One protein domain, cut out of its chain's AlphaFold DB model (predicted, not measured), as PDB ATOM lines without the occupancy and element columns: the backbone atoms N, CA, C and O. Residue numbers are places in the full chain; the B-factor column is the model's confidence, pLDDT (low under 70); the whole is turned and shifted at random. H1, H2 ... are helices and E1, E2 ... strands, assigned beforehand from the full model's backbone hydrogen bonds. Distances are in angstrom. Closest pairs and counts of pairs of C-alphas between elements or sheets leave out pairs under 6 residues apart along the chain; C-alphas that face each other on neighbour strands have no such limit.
ATOM      1  N   GLN A   8     -94.000 -25.738   1.538       73.19
ATOM      2  CA  GLN A   8     -94.392 -26.854   2.404       73.19
ATOM      3  C   GLN A   8     -93.511 -26.937   3.658       73.19
ATOM      4  O   GLN A   8     -94.025 -27.024   4.768       73.19
ATOM      5  N   THR A   9     -92.191 -26.837   3.504       70.44
ATOM      6  CA  THR A   9     -91.231 -26.934   4.613       70.44
ATOM      7  C   THR A   9     -91.306 -25.726   5.547       70.44
ATOM      8  O   THR A   9     -91.261 -25.888   6.765       70.44
ATOM      9  N   VAL A  10     -91.515 -24.521   5.001       67.94
ATOM     10  CA  VAL A  10     -91.817 -23.306   5.785       67.94
ATOM     11  C   VAL A  10     -93.102 -23.482   6.617       67.94
ATOM     12  O   VAL A  10     -93.220 -22.962   7.731       67.94
ATOM     13  N   GLY A  11     -94.058 -24.270   6.115       57.91
ATOM     14  CA  GLY A  11     -95.305 -24.608   6.799       57.91
ATOM     15  C   GLY A  11     -95.142 -25.493   8.044       57.91
ATOM     16  O   GLY A  11     -95.850 -25.269   9.031       57.91
ATOM     17  N   VAL A  12     -94.189 -26.434   8.041       56.72
ATOM     18  CA  VAL A  12     -94.109 -27.592   8.970       56.72
ATOM     19  C   VAL A  12     -93.414 -27.292  10.320       56.72
ATOM     20  O   VAL A  12     -93.144 -28.191  11.106       56.72
ATOM     21  N   GLY A  13     -93.228 -26.018  10.680       53.50
ATOM     22  CA  GLY A  13     -93.089 -25.640  12.100       53.50
ATOM     23  C   GLY A  13     -91.717 -25.164  12.575       53.50
ATOM     24  O   GLY A  13     -91.515 -25.059  13.780       53.50
ATOM     25  N   GLN A  14     -90.798 -24.795  11.678       63.16
ATOM     26  CA  GLN A  14     -89.658 -23.973  12.092       63.16
ATOM     27  C   GLN A  14     -90.080 -22.507  12.249       63.16
ATOM     28  O   GLN A  14     -90.788 -21.939  11.411       63.16
ATOM     29  N   ASN A  15     -89.672 -21.915  13.367       73.19
ATOM     30  CA  ASN A  15     -89.803 -20.492  13.633       73.19
ATOM     31  C   ASN A  15     -88.733 -19.748  12.829       73.19
ATOM     32  O   ASN A  15     -87.561 -20.104  12.901       73.19
ATOM     33  N   LEU A  16     -89.158 -18.773  12.023       84.19
ATOM     34  CA  LEU A  16     -88.253 -17.959  11.205       84.19
ATOM     35  C   LEU A  16     -87.786 -16.700  11.941       84.19
ATOM     36  O   LEU A  16     -86.809 -16.088  11.523       84.19
ATOM     37  N   GLN A  17     -88.478 -16.327  13.018       89.25
ATOM     38  CA  GLN A  17     -88.047 -15.286  13.934       89.25
ATOM     39  C   GLN A  17     -86.829 -15.742  14.746       89.25
ATOM     40  O   GLN A  17     -86.719 -16.915  15.117       89.25
ATOM     41  N   HIS A  18     -85.941 -14.808  15.070       89.88
ATOM     42  CA  HIS A  18     -84.730 -15.064  15.855       89.88
ATOM     43  C   HIS A  18     -84.558 -14.025  16.960       89.88
ATOM     44  O   HIS A  18     -85.205 -12.981  16.954       89.88
ATOM     45  N   VAL A  19     -83.715 -14.334  17.946       93.00
ATOM     46  CA  VAL A  19     -83.392 -13.407  19.041       93.00
ATOM     47  C   VAL A  19     -82.635 -12.211  18.477       93.00
ATOM     48  O   VAL A  19     -81.668 -12.397  17.738       93.00
ATOM     49  N   MET A  20     -83.054 -11.003  18.854       93.25
ATOM     50  CA  MET A  20     -82.435  -9.775  18.361       93.25
ATOM     51  C   MET A  20     -80.939  -9.721  18.692       93.25
ATOM     52  O   MET A  20     -80.525  -9.975  19.830       93.25
ATOM     53  N   ASN A  21     -80.126  -9.330  17.718       92.00
ATOM     54  CA  ASN A  21     -78.742  -8.910  17.938       92.00
ATOM     55  C   ASN A  21     -78.660  -7.407  18.295       92.00
ATOM     56  O   ASN A  21     -79.680  -6.732  18.437       92.00
ATOM     57  N   GLU A  22     -77.448  -6.880  18.496       92.44
ATOM     58  CA  GLU A  22     -77.240  -5.458  18.836       92.44
ATOM     59  C   GLU A  22     -77.783  -4.513  17.760       92.44
ATOM     60  O   GLU A  22     -78.502  -3.573  18.086       92.44
ATOM     61  N   PHE A  23     -77.536  -4.818  16.483       91.56
ATOM     62  CA  PHE A  23     -78.047  -4.025  15.368       91.56
ATOM     63  C   PHE A  23     -79.581  -3.982  15.359       91.56
ATOM     64  O   PHE A  23     -80.177  -2.916  15.227       91.56
ATOM     65  N   GLU A  24     -80.247  -5.123  15.532       93.75
ATOM     66  CA  GLU A  24     -81.712  -5.196  15.524       93.75
ATOM     67  C   GLU A  24     -82.330  -4.476  16.722       93.75
ATOM     68  O   GLU A  24     -83.349  -3.813  16.555       93.75
ATOM     69  N   ARG A  25     -81.696  -4.523  17.901       92.38
ATOM     70  CA  ARG A  25     -82.155  -3.775  19.083       92.38
ATOM     71  C   ARG A  25     -82.171  -2.262  18.870       92.38
ATOM     72  O   ARG A  25     -83.013  -1.588  19.453       92.38
ATOM     73  N   GLU A  26     -81.262  -1.734  18.053       93.75
ATOM     74  CA  GLU A  26     -81.187  -0.300  17.751       93.75
ATOM     75  C   GLU A  26     -82.174   0.147  16.661       93.75
ATOM     76  O   GLU A  26     -82.561   1.314  16.627       93.75
ATOM     77  N   HIS A  27     -82.580  -0.760  15.767       94.06
ATOM     78  CA  HIS A  27     -83.298  -0.395  14.540       94.06
ATOM     79  C   HIS A  27     -84.720  -0.955  14.441       94.06
ATOM     80  O   HIS A  27     -85.522  -0.425  13.668       94.06
ATOM     81  N   ALA A  28     -85.045  -2.033  15.154       94.00
ATOM     82  CA  ALA A  28     -86.361  -2.650  15.086       94.00
ATOM     83  C   ALA A  28     -87.418  -1.808  15.815       94.00
ATOM     84  O   ALA A  28     -87.158  -1.139  16.813       94.00
ATOM     85  N   VAL A  29     -88.648  -1.875  15.315       93.56
ATOM     86  CA  VAL A  29     -89.820  -1.224  15.896       93.56
ATOM     87  C   VAL A  29     -90.647  -2.273  16.619       93.56
ATOM     88  O   VAL A  29     -91.016  -3.293  16.027       93.56
ATOM     89  N   ASN A  30     -90.961  -2.010  17.886       92.50
ATOM     90  CA  ASN A  30     -91.868  -2.846  18.657       92.50
ATOM     91  C   ASN A  30     -93.329  -2.512  18.312       92.50
ATOM     92  O   ASN A  30     -93.764  -1.370  18.448       92.50
ATOM     93  N   ILE A  31     -94.077  -3.520  17.878       91.06
ATOM     94  CA  ILE A  31     -95.483  -3.447  17.473       91.06
ATOM     95  C   ILE A  31     -96.391  -4.285  18.387       91.06
ATOM     96  O   ILE A  31     -97.468  -4.714  17.972       91.06
ATOM     97  N   ALA A  32     -95.960  -4.568  19.621       91.38
ATOM     98  CA  ALA A  32     -96.747  -5.366  20.555       91.38
ATOM     99  C   ALA A  32     -98.114  -4.707  20.833       91.38
ATOM    100  O   ALA A  32     -98.192  -3.487  21.021       91.38
ATOM    101  N   PRO A  33     -99.205  -5.492  20.900       89.56
ATOM    102  CA  PRO A  33    -100.508  -4.957  21.265       89.56
ATOM    103  C   PRO A  33    -100.487  -4.420  22.702       89.56
ATOM    104  O   PRO A  33     -99.750  -4.901  23.568       89.56
ATOM    105  N   LYS A  34    -101.340  -3.429  22.978       86.81
ATOM    106  CA  LYS A  34    -101.501  -2.889  24.334       86.81
ATOM    107  C   LYS A  34    -101.931  -4.010  25.289       86.81
ATOM    108  O   LYS A  34    -102.931  -4.674  25.038       86.81
ATOM    109  N   GLY A  35    -101.187  -4.194  26.380       86.81
ATOM    110  CA  GLY A  35    -101.443  -5.254  27.362       86.81
ATOM    111  C   GLY A  35    -100.780  -6.602  27.052       86.81
ATOM    112  O   GLY A  35    -101.111  -7.588  27.706       86.81
ATOM    113  N   ALA A  36     -99.856  -6.666  26.085       87.94
ATOM    114  CA  ALA A  36     -99.011  -7.843  25.894       87.94
ATOM    115  C   ALA A  36     -98.261  -8.214  27.190       87.94
ATOM    116  O   ALA A  36     -97.815  -7.340  27.936       87.94
ATOM    117  N   ASN A  37     -98.139  -9.517  27.460       91.38
ATOM    118  CA  ASN A  37     -97.447 -10.025  28.642       91.38
ATOM    119  C   ASN A  37     -95.958  -9.657  28.580       91.38
ATOM    120  O   ASN A  37     -95.266 -10.051  27.647       91.38
ATOM    121  N   SER A  38     -95.451  -8.980  29.613       86.31
ATOM    122  CA  SER A  38     -94.053  -8.550  29.709       86.31
ATOM    123  C   SER A  38     -93.031  -9.691  29.664       86.31
ATOM    124  O   SER A  38     -91.869  -9.442  29.372       86.31
ATOM    125  N   TYR A  39     -93.445 -10.928  29.960       88.38
ATOM    126  CA  TYR A  39     -92.594 -12.123  29.912       88.38
ATOM    127  C   TYR A  39     -92.711 -12.908  28.594       88.38
ATOM    128  O   TYR A  39     -92.193 -14.020  28.488       88.38
ATOM    129  N   ASP A  40     -93.426 -12.385  27.597       90.56
ATOM    130  CA  ASP A  40     -93.560 -13.038  26.297       90.56
ATOM    131  C   ASP A  40     -92.239 -12.974  25.513       90.56
ATOM    132  O   ASP A  40     -91.723 -11.895  25.219       90.56
ATOM    133  N   LEU A  41     -91.714 -14.136  25.114       88.00
ATOM    134  CA  LEU A  41     -90.461 -14.263  24.355       88.00
ATOM    135  C   LEU A  41     -90.483 -13.509  23.011       88.00
ATOM    136  O   LEU A  41     -89.434 -13.224  22.425       88.00
ATOM    137  N   ARG A  42     -91.666 -13.145  22.501       91.31
ATOM    138  CA  ARG A  42     -91.813 -12.293  21.312       91.31
ATOM    139  C   ARG A  42     -91.269 -10.881  21.507       91.31
ATOM    140  O   ARG A  42     -90.955 -10.236  20.510       91.31
ATOM    141  N   HIS A  43     -91.111 -10.419  22.749       91.69
ATOM    142  CA  HIS A  43     -90.440  -9.153  23.056       91.69
ATOM    143  C   HIS A  43     -88.938  -9.182  22.754       91.69
ATOM    144  O   HIS A  43     -88.372  -8.136  22.448       91.69
ATOM    145  N   GLU A  44     -88.303 -10.356  22.790       91.62
ATOM    146  CA  GLU A  44     -86.854 -10.521  22.589       91.62
ATOM    147  C   GLU A  44     -86.485 -10.966  21.166       91.62
ATOM    148  O   GLU A  44     -85.310 -10.967  20.789       91.62
ATOM    149  N   SER A  45     -87.483 -11.337  20.363       93.69
ATOM    150  CA  SER A  45     -87.297 -11.802  18.989       93.69
ATOM    151  C   SER A  45     -87.703 -10.760  17.953       93.69
ATOM    152  O   SER A  45     -88.463  -9.834  18.239       93.69
ATOM    153  N   VAL A  46     -87.184 -10.924  16.739       93.69
ATOM    154  CA  VAL A  46     -87.479 -10.102  15.564       93.69
ATOM    155  C   VAL A  46     -87.847 -10.989  14.377       93.69
ATOM    156  O   VAL A  46     -87.305 -12.084  14.211       93.69
ATOM    157  N   ASP A  47     -88.800 -10.526  13.569       91.94
ATOM    158  CA  ASP A  47     -89.197 -11.194  12.328       91.94
ATOM    159  C   ASP A  47     -88.218 -10.902  11.175       91.94
ATOM    160  O   ASP A  47     -87.468  -9.923  11.177       91.94
ATOM    161  N   LEU A  48     -88.261 -11.735  10.130       89.19
ATOM    162  CA  LEU A  48     -87.473 -11.517   8.916       89.19
ATOM    163  C   LEU A  48     -87.804 -10.163   8.262       89.19
ATOM    164  O   LEU A  48     -88.964  -9.820   8.045       89.19
ATOM    165  N   ALA A  49     -86.764  -9.433   7.853       88.94
ATOM    166  CA  ALA A  49     -86.890  -8.128   7.197       88.94
ATOM    167  C   ALA A  49     -87.233  -8.210   5.694       88.94
ATOM    168  O   ALA A  49     -87.402  -7.190   5.026       88.94
ATOM    169  N   GLY A  50     -87.312  -9.414   5.129       90.25
ATOM    170  CA  GLY A  50     -87.729  -9.590   3.747       90.25
ATOM    171  C   GLY A  50     -87.905 -11.041   3.329       90.25
ATOM    172  O   GLY A  50     -87.434 -11.960   3.998       90.25
ATOM    173  N   ILE A  51     -88.594 -11.227   2.206       91.06
ATOM    174  CA  ILE A  51     -88.920 -12.531   1.629       91.06
ATOM    175  C   ILE A  51     -88.929 -12.457   0.105       91.06
ATOM    176  O   ILE A  51     -89.309 -11.443  -0.482       91.06
ATOM    177  N   TYR A  52     -88.522 -13.555  -0.528       92.38
ATOM    178  CA  TYR A  52     -88.741 -13.794  -1.948       92.38
ATOM    179  C   TYR A  52     -89.808 -14.879  -2.122       92.38
ATOM    180  O   TYR A  52     -89.655 -15.990  -1.612       92.38
ATOM    181  N   LEU A  53     -90.877 -14.553  -2.841       92.88
ATOM    182  CA  LEU A  53     -91.982 -15.440  -3.177       92.88
ATOM    183  C   LEU A  53     -91.782 -15.970  -4.599       92.88
ATOM    184  O   LEU A  53     -91.976 -15.254  -5.584       92.88
ATOM    185  N   GLY A  54     -91.377 -17.237  -4.690       91.25
ATOM    186  CA  GLY A  54     -91.345 -17.985  -5.946       91.25
ATOM    187  C   GLY A  54     -92.701 -18.606  -6.289       91.25
ATOM    188  O   GLY A  54     -93.632 -18.584  -5.483       91.25
ATOM    189  N   ASP A  55     -92.795 -19.200  -7.473       89.62
ATOM    190  CA  ASP A  55     -94.028 -19.804  -7.978       89.62
ATOM    191  C   ASP A  55     -94.504 -20.974  -7.103       89.62
ATOM    192  O   ASP A  55     -93.721 -21.850  -6.727       89.62
ATOM    193  N   VAL A  56     -95.808 -21.032  -6.823       87.88
ATOM    194  CA  VAL A  56     -96.430 -22.206  -6.197       87.88
ATOM    195  C   VAL A  56     -96.793 -23.227  -7.279       87.88
ATOM    196  O   VAL A  56     -97.665 -22.985  -8.110       87.88
ATOM    197  N   THR A  57     -96.127 -24.383  -7.270       81.31
ATOM    198  CA  THR A  57     -96.206 -25.388  -8.349       81.31
ATOM    199  C   THR A  57     -97.152 -26.562  -8.075       81.31
ATOM    200  O   THR A  57     -97.372 -27.381  -8.964       81.31
ATOM    201  N   LEU A 115    -108.640 -22.384  -7.142       91.25
ATOM    202  CA  LEU A 115    -107.200 -22.400  -7.412       91.25
ATOM    203  C   LEU A 115    -106.515 -21.125  -6.949       91.25
ATOM    204  O   LEU A 115    -105.495 -21.202  -6.269       91.25
ATOM    205  N   TYR A 116    -107.088 -19.966  -7.268       91.19
ATOM    206  CA  TYR A 116    -106.540 -18.671  -6.860       91.19
ATOM    207  C   TYR A 116    -106.617 -18.486  -5.342       91.19
ATOM    208  O   TYR A 116    -105.675 -17.982  -4.730       91.19
ATOM    209  N   VAL A 117    -107.698 -18.951  -4.708       91.94
ATOM    210  CA  VAL A 117    -107.841 -18.952  -3.244       91.94
ATOM    211  C   VAL A 117    -106.822 -19.897  -2.602       91.94
ATOM    212  O   VAL A 117    -106.150 -19.513  -1.647       91.94
ATOM    213  N   SER A 118    -106.623 -21.103  -3.143       92.00
ATOM    214  CA  SER A 118    -105.617 -22.053  -2.633       92.00
ATOM    215  C   SER A 118    -104.183 -21.539  -2.808       92.00
ATOM    216  O   SER A 118    -103.347 -21.679  -1.907       92.00
ATOM    217  N   TYR A 119    -103.905 -20.885  -3.938       92.25
ATOM    218  CA  TYR A 119    -102.636 -20.209  -4.195       92.25
ATOM    219  C   TYR A 119    -102.401 -19.099  -3.172       92.25
ATOM    220  O   TYR A 119    -101.391 -19.087  -2.467       92.25
ATOM    221  N   SER A 120    -103.385 -18.217  -3.018       93.00
ATOM    222  CA  SER A 120    -103.359 -17.112  -2.066       93.00
ATOM    223  C   SER A 120    -103.184 -17.585  -0.633       93.00
ATOM    224  O   SER A 120    -102.354 -17.040   0.084       93.00
ATOM    225  N   ARG A 121    -103.873 -18.656  -0.224       92.69
ATOM    226  CA  ARG A 121    -103.707 -19.271   1.098       92.69
ATOM    227  C   ARG A 121    -102.259 -19.693   1.352       92.69
ATOM    228  O   ARG A 121    -101.755 -19.478   2.451       92.69
ATOM    229  N   THR A 122    -101.580 -20.250   0.350       92.19
ATOM    230  CA  THR A 122    -100.159 -20.632   0.455       92.19
ATOM    231  C   THR A 122     -99.268 -19.404   0.668       92.19
ATOM    232  O   THR A 122     -98.394 -19.415   1.536       92.19
ATOM    233  N   ILE A 123     -99.524 -18.317  -0.067       93.38
ATOM    234  CA  ILE A 123     -98.787 -17.053   0.070       93.38
ATOM    235  C   ILE A 123     -99.068 -16.374   1.417       93.38
ATOM    236  O   ILE A 123     -98.128 -15.978   2.103       93.38
ATOM    237  N   ILE A 124    -100.331 -16.303   1.846       92.88
ATOM    238  CA  ILE A 124    -100.742 -15.781   3.158       92.88
ATOM    239  C   ILE A 124    -100.030 -16.548   4.272       92.88
ATOM    240  O   ILE A 124     -99.486 -15.941   5.190       92.88
ATOM    241  N   GLN A 125     -99.975 -17.881   4.183       88.81
ATOM    242  CA  GLN A 125     -99.268 -18.700   5.166       88.81
ATOM    243  C   GLN A 125     -97.768 -18.412   5.201       88.81
ATOM    244  O   GLN A 125     -97.200 -18.398   6.293       88.81
ATOM    245  N   ALA A 126     -97.133 -18.184   4.048       89.19
ATOM    246  CA  ALA A 126     -95.717 -17.836   3.965       89.19
ATOM    247  C   ALA A 126     -95.433 -16.455   4.575       89.19
ATOM    248  O   ALA A 126     -94.556 -16.332   5.429       89.19
ATOM    249  N   LEU A 127     -96.220 -15.440   4.211       90.69
ATOM    250  CA  LEU A 127     -96.105 -14.081   4.751       90.69
ATOM    251  C   LEU A 127     -96.444 -14.018   6.245       90.69
ATOM    252  O   LEU A 127     -95.796 -13.309   7.011       90.69
ATOM    253  N   GLY A 128     -97.394 -14.835   6.704       88.44
ATOM    254  CA  GLY A 128     -97.717 -14.986   8.120       88.44
ATOM    255  C   GLY A 128     -96.545 -15.505   8.966       88.44
ATOM    256  O   GLY A 128     -96.524 -15.298  10.177       88.44
ATOM    257  N   ARG A 129     -95.526 -16.135   8.361       83.31
ATOM    258  CA  ARG A 129     -94.300 -16.524   9.086       83.31
ATOM    259  C   ARG A 129     -93.392 -15.351   9.418       83.31
ATOM    260  O   ARG A 129     -92.527 -15.518  10.266       83.31
ATOM    261  N   MET A 130     -93.607 -14.196   8.795       85.81
ATOM    262  CA  MET A 130     -92.912 -12.945   9.097       85.81
ATOM    263  C   MET A 130     -93.678 -12.082  10.107       85.81
ATOM    264  O   MET A 130     -93.390 -10.897  10.223       85.81
ATOM    265  N   ASN A 131     -94.700 -12.637  10.765       87.44
ATOM    266  CA  ASN A 131     -95.614 -11.934  11.664       87.44
ATOM    267  C   ASN A 131     -95.715 -12.642  13.028       87.44
ATOM    268  O   ASN A 131     -96.808 -12.834  13.559       87.44
ATOM    269  N   ARG A 132     -94.589 -13.126  13.567       88.12
ATOM    270  CA  ARG A 132     -94.567 -13.968  14.776       88.12
ATOM    271  C   ARG A 132     -93.862 -13.336  15.962       88.12
ATOM    272  O   ARG A 132     -94.038 -13.834  17.074       88.12
ATOM    273  N   ALA A 133     -93.102 -12.270  15.748       91.94
ATOM    274  CA  ALA A 133     -92.429 -11.517  16.792       91.94
ATOM    275  C   ALA A 133     -93.132 -10.176  17.050       91.94
ATOM    276  O   ALA A 133     -93.968  -9.726  16.266       91.94
ATOM    277  N   PHE A 134     -92.795  -9.519  18.162       94.31
ATOM    278  CA  PHE A 134     -93.257  -8.152  18.410       94.31
ATOM    279  C   PHE A 134     -92.348  -7.098  17.804       94.31
ATOM    280  O   PHE A 134     -92.750  -5.944  17.739       94.31
ATOM    281  N   ASN A 135     -91.149  -7.464  17.358       94.50
ATOM    282  CA  ASN A 135     -90.220  -6.522  16.759       94.50
ATOM    283  C   ASN A 135     -90.108  -6.788  15.259       94.50
ATOM    284  O   ASN A 135     -89.931  -7.928  14.822       94.50
ATOM    285  N   LYS A 136     -90.197  -5.720  14.467       92.94
ATOM    286  CA  LYS A 136     -90.036  -5.752  13.010       92.94
ATOM    287  C   LYS A 136     -89.065  -4.675  12.562       92.94
ATOM    288  O   LYS A 136     -89.016  -3.595  13.144       92.94
ATOM    289  N   MET A 137     -88.336  -4.934  11.483       93.12
ATOM    290  CA  MET A 137     -87.574  -3.870  10.833       93.12
ATOM    291  C   MET A 137     -88.526  -2.812  10.242       93.12
ATOM    292  O   MET A 137     -89.582  -3.185   9.725       93.12
ATOM    293  N   PRO A 138     -88.158  -1.513  10.243       90.62
ATOM    294  CA  PRO A 138     -89.025  -0.434   9.756       90.62
ATOM    295  C   PRO A 138     -89.473  -0.602   8.299       90.62
ATOM    296  O   PRO A 138     -90.520  -0.101   7.899       90.62
ATOM    297  N   CYS A 139     -88.668  -1.296   7.491       90.12
ATOM    298  CA  CYS A 139     -88.969  -1.605   6.102       90.12
ATOM    299  C   CYS A 139     -88.861  -3.115   5.879       90.12
ATOM    300  O   CYS A 139     -87.773  -3.684   5.986       90.12
ATOM    301  N   VAL A 140     -89.989  -3.741   5.536       89.94
ATOM    302  CA  VAL A 140     -90.066  -5.147   5.130       89.94
ATOM    303  C   VAL A 140     -90.086  -5.222   3.605       89.94
ATOM    304  O   VAL A 140     -90.923  -4.590   2.961       89.94
ATOM    305  N   ARG A 141     -89.165  -5.988   3.010       92.56
ATOM    306  CA  ARG A 141     -89.058  -6.134   1.547       92.56
ATOM    307  C   ARG A 141     -89.688  -7.435   1.064       92.56
ATOM    308  O   ARG A 141     -89.212  -8.512   1.408       92.56
ATOM    309  N   ILE A 142     -90.699  -7.332   0.209       92.69
ATOM    310  CA  ILE A 142     -91.317  -8.480  -0.461       92.69
ATOM    311  C   ILE A 142     -90.915  -8.436  -1.930       92.69
ATOM    312  O   ILE A 142     -91.199  -7.471  -2.634       92.69
ATOM    313  N   LEU A 143     -90.237  -9.483  -2.382       92.31
ATOM    314  CA  LEU A 143     -89.945  -9.721  -3.788       92.31
ATOM    315  C   LEU A 143     -90.844 -10.867  -4.247       92.31
ATOM    316  O   LEU A 143     -90.889 -11.897  -3.584       92.31
ATOM    317  N   ALA A 144     -91.553 -10.713  -5.357       92.38
ATOM    318  CA  ALA A 144     -92.444 -11.745  -5.875       92.38
ATOM    319  C   ALA A 144     -92.213 -11.947  -7.369       92.38
ATOM    320  O   ALA A 144     -91.923 -10.994  -8.096       92.38
ATOM    321  N   SER A 145     -92.342 -13.189  -7.830       92.12
ATOM    322  CA  SER A 145     -92.378 -13.462  -9.264       92.12
ATOM    323  C   SER A 145     -93.642 -12.865  -9.898       92.12
ATOM    324  O   SER A 145     -94.673 -12.686  -9.243       92.12
ATOM    325  N   ALA A 146     -93.595 -12.607 -11.208       89.44
ATOM    326  CA  ALA A 146     -94.772 -12.152 -11.951       89.44
ATOM    327  C   ALA A 146     -95.939 -13.158 -11.869       89.44
ATOM    328  O   ALA A 146     -97.099 -12.756 -11.836       89.44
ATOM    329  N   ASN A 147     -95.640 -14.459 -11.784       89.06
ATOM    330  CA  ASN A 147     -96.655 -15.503 -11.653       89.06
ATOM    331  C   ASN A 147     -97.346 -15.468 -10.287       89.06
ATOM    332  O   ASN A 147     -98.553 -15.691 -10.234       89.06
ATOM    333  N   VAL A 148     -96.623 -15.161  -9.199       91.06
ATOM    334  CA  VAL A 148     -97.238 -14.945  -7.879       91.06
ATOM    335  C   VAL A 148     -98.227 -13.791  -7.953       91.06
ATOM    336  O   VAL A 148     -99.381 -13.963  -7.571       91.06
ATOM    337  N   LEU A 149     -97.808 -12.652  -8.513       90.56
ATOM    338  CA  LEU A 149     -98.677 -11.483  -8.666       90.56
ATOM    339  C   LEU A 149     -99.915 -11.794  -9.521       90.56
ATOM    340  O   LEU A 149    -101.011 -11.373  -9.183       90.56
ATOM    341  N   GLY A 150     -99.767 -12.595 -10.580       88.31
ATOM    342  CA  GLY A 150    -100.883 -12.998 -11.441       88.31
ATOM    343  C   GLY A 150    -101.791 -14.107 -10.888       88.31
ATOM    344  O   GLY A 150    -102.785 -14.429 -11.537       88.31
ATOM    345  N   SER A 151    -101.457 -14.721  -9.746       89.56
ATOM    346  CA  SER A 151    -102.170 -15.898  -9.203       89.56
ATOM    347  C   SER A 151    -102.773 -15.685  -7.811       89.56
ATOM    348  O   SER A 151    -103.492 -16.557  -7.318       89.56
ATOM    349  N   ILE A 152    -102.494 -14.551  -7.165       91.44
ATOM    350  CA  ILE A 152    -103.137 -14.167  -5.904       91.44
ATOM    351  C   ILE A 152    -104.482 -13.470  -6.154       91.44
ATOM    352  O   ILE A 152    -104.722 -12.919  -7.222       91.44
ATOM    353  N   THR A 153    -105.384 -13.514  -5.174       90.38
ATOM    354  CA  THR A 153    -106.711 -12.889  -5.253       90.38
ATOM    355  C   THR A 153    -107.205 -12.484  -3.872       90.38
ATOM    356  O   THR A 153    -107.011 -13.221  -2.913       90.38
ATOM    357  N   GLY A 154    -107.911 -11.357  -3.771       88.94
ATOM    358  CA  GLY A 154    -108.710 -11.037  -2.581       88.94
ATOM    359  C   GLY A 154    -110.113 -11.655  -2.605       88.94
ATOM    360  O   GLY A 154    -110.807 -11.682  -1.593       88.94
ATOM    361  N   ASN A 155    -110.562 -12.171  -3.751       87.44
ATOM    362  CA  ASN A 155    -111.918 -12.687  -3.901       87.44
ATOM    363  C   ASN A 155    -112.071 -14.055  -3.211       87.44
ATOM    364  O   ASN A 155    -111.427 -15.030  -3.593       87.44
ATOM    365  N   GLY A 156    -112.979 -14.149  -2.233       85.38
ATOM    366  CA  GLY A 156    -113.177 -15.372  -1.437       85.38
ATOM    367  C   GLY A 156    -112.203 -15.534  -0.281       85.38
ATOM    368  O   GLY A 156    -112.079 -16.634   0.249       85.38
ATOM    369  N   ILE A 157    -111.528 -14.451   0.100       89.50
ATOM    370  CA  ILE A 157    -110.665 -14.381   1.273       89.50
ATOM    371  C   ILE A 157    -111.181 -13.256   2.161       89.50
ATOM    372  O   ILE A 157    -111.483 -12.169   1.673       89.50
ATOM    373  N   ASP A 158    -111.263 -13.517   3.460       91.50
ATOM    374  CA  ASP A 158    -111.477 -12.465   4.444       91.50
ATOM    375  C   ASP A 158    -110.188 -11.646   4.587       91.50
ATOM    376  O   ASP A 158    -109.218 -12.086   5.207       91.50
ATOM    377  N   LEU A 159    -110.150 -10.479   3.940       90.56
ATOM    378  CA  LEU A 159    -108.967  -9.623   3.919       90.56
ATOM    379  C   LEU A 159    -108.674  -8.989   5.283       90.56
ATOM    380  O   LEU A 159    -107.512  -8.648   5.529       90.56
ATOM    381  N   GLU A 160    -109.662  -8.853   6.170       90.06
ATOM    382  CA  GLU A 160    -109.468  -8.256   7.497       90.06
ATOM    383  C   GLU A 160    -108.556  -9.121   8.374       90.06
ATOM    384  O   GLU A 160    -107.695  -8.590   9.078       90.06
ATOM    385  N   GLU A 161    -108.644 -10.441   8.208       87.88
ATOM    386  CA  GLU A 161    -107.829 -11.444   8.904       87.88
ATOM    387  C   GLU A 161    -106.451 -11.679   8.251       87.88
ATOM    388  O   GLU A 161    -105.622 -12.445   8.751       87.88
ATOM    389  N   THR A 162    -106.154 -11.026   7.121       91.50
ATOM    390  CA  THR A 162    -104.856 -11.190   6.440       91.50
ATOM    391  C   THR A 162    -103.796 -10.213   6.935       91.50
ATOM    392  O   THR A 162    -104.083  -9.082   7.319       91.50
ATOM    393  N   SER A 163    -102.526 -10.617   6.862       90.62
ATOM    394  CA  SER A 163    -101.388  -9.746   7.178       90.62
ATOM    395  C   SER A 163    -101.326  -8.502   6.284       90.62
ATOM    396  O   SER A 163    -101.681  -8.565   5.103       90.62
ATOM    397  N   PHE A 164    -100.786  -7.402   6.813       90.12
ATOM    398  CA  PHE A 164    -100.561  -6.172   6.048       90.12
ATOM    399  C   PHE A 164     -99.683  -6.415   4.809       90.12
ATOM    400  O   PHE A 164     -99.950  -5.866   3.743       90.12
ATOM    401  N   GLU A 165     -98.685  -7.294   4.921       92.31
ATOM    402  CA  GLU A 165     -97.802  -7.706   3.828       92.31
ATOM    403  C   GLU A 165     -98.574  -8.281   2.635       92.31
ATOM    404  O   GLU A 165     -98.287  -7.944   1.488       92.31
ATOM    405  N   TYR A 166     -99.576  -9.123   2.897       93.75
ATOM    406  CA  TYR A 166    -100.392  -9.722   1.844       93.75
ATOM    407  C   TYR A 166    -101.296  -8.691   1.168       93.75
ATOM    408  O   TYR A 166    -101.370  -8.665  -0.057       93.75
ATOM    409  N   ARG A 167    -101.924  -7.801   1.946       93.12
ATOM    410  CA  ARG A 167    -102.753  -6.716   1.396       93.12
ATOM    411  C   ARG A 167    -101.930  -5.797   0.497       93.12
ATOM    412  O   ARG A 167    -102.351  -5.497  -0.607       93.12
ATOM    413  N   ARG A 168    -100.703  -5.450   0.904       91.69
ATOM    414  CA  ARG A 168     -99.774  -4.681   0.061       91.69
ATOM    415  C   ARG A 168     -99.350  -5.413  -1.204       91.69
ATOM    416  O   ARG A 168     -99.170  -4.780  -2.239       91.69
ATOM    417  N   LEU A 169     -99.167  -6.730  -1.122       92.62
ATOM    418  CA  LEU A 169     -98.871  -7.544  -2.295       92.62
ATOM    419  C   LEU A 169    -100.065  -7.585  -3.261       92.62
ATOM    420  O   LEU A 169     -99.851  -7.512  -4.467       92.62
ATOM    421  N   LEU A 170    -101.293  -7.662  -2.737       91.81
ATOM    422  CA  LEU A 170    -102.524  -7.560  -3.519       91.81
ATOM    423  C   LEU A 170    -102.684  -6.179  -4.163       91.81
ATOM    424  O   LEU A 170    -102.932  -6.134  -5.357       91.81
ATOM    425  N   ASP A 171    -102.467  -5.083  -3.425       90.19
ATOM    426  CA  ASP A 171    -102.507  -3.713  -3.970       90.19
ATOM    427  C   ASP A 171    -101.550  -3.547  -5.169       90.19
ATOM    428  O   ASP A 171    -101.800  -2.764  -6.082       90.19
ATOM    429  N   TYR A 172    -100.415  -4.257  -5.142       89.00
ATOM    430  CA  TYR A 172     -99.408  -4.228  -6.202       89.00
ATOM    431  C   TYR A 172     -99.729  -5.172  -7.373       89.00
ATOM    432  O   TYR A 172     -99.257  -4.958  -8.492       89.00
ATOM    433  N   ALA A 173    -100.490  -6.239  -7.132       86.44
ATOM    434  CA  ALA A 173    -100.948  -7.133  -8.181       86.44
ATOM    435  C   ALA A 173    -102.045  -6.428  -8.997       86.44
ATOM    436  O   ALA A 173    -103.153  -6.235  -8.514       86.44
TER     437      ALA A 173
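AT A GLANCE: This is residues 8 to 57 and 115 to 173 of the 466 residues of an uncharacterized protein of Lactobacillus paracasei subsp. paracasei Lpp123 (UniProt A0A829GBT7). A ribbon of two short strands side by side, E1 and E2, runs beside the long helix H3, which meets the shorter H5 at a steep tilt. The small helix H4 lies at one end of the body, H2 and the loops round it lie at the other, and H1 packs on H3 near Ala 126. The printed part has 109 residues, with five named helices and two named strands in the order H1 H2 E1 H3 E2 H4 H5; under half of the residues are in named elements, and the class is mostly helix. The sheet has the order E1, E2 and is parallel. The whole is compact, with a radius of gyration of the C-alphas of 14.8 A, and its outline is elongated, 41 by 27 by 26 A.

IN THESE COORDINATES: H1 is residues 8 to 11, beginning at C-alpha 8 at (-94.392, -26.854, 2.404). H2 is residues 22 to 27, 9.0 A long, and E1 is residues 50 to 53, 10.0 A. H3, residues 115 to 130, is 23.8 A long and begins at C-alpha 115 at (-107.200, -22.400, -7.412). E2 is residues 141 to 144, 9.9 A, and H4 is residues 146 to 149. H5, residues 164 to 172, is 12.5 A long and ends at C-alpha 172 at (-99.408, -4.228, -6.202).

HOW THE PARTS SIT: H1 touches H3 at residues 125 to 129 alone of H3; the closest C-alphas are those of Val 10 and Ala 126, 7.0 A apart. H2 touches no helix. Residues 18 to 19 pair with 45 to 46, and 29 to 30 with 135 to 136, both antiparallel. E1 and E2 are parallel neighbours at 6 degrees, with N 51 and O 141 2.9 A apart and N 53 and O 143 2.8 A apart, both within hydrogen-bond range. The closest C-alphas of E1 and H3 are those of Leu 53 and Ile 123, 7.7 A apart. H3, with residues 123 to 127 alone, touches H5 at a steep tilt of 47 degrees, opposite ways; the closest C-alphas are those of Ile 124 and Tyr 166, 6.2 A apart. The closest C-alphas of E2 and H5 are those of Ile 142 and Glu 165, 7.8 A apart. H4 and H5 only just touch, with 3 pairs of C-alphas within 8 A; the closest are those of Leu 149 and Leu 169, 7.5 A apart. Every O i to N i+4 pair is within hydrogen-bond range in H2 and H5, and 11 of 12 are in H3; H1 and H4 are too short for such a pair.

THE WHOLE: The two C-alphas farthest apart are those of Glu 22 and Leu 115, 43.3 A. Residues 58 to 114 are not printed, and C-alphas 57 and 115 are 11.4 A apart across this cut. The links from H2 to E1 and from H4 to H5 are long, with 22 and 14 residues. The mean pLDDT of the printed part is 88.7, and residues 10 to 14 are under 70.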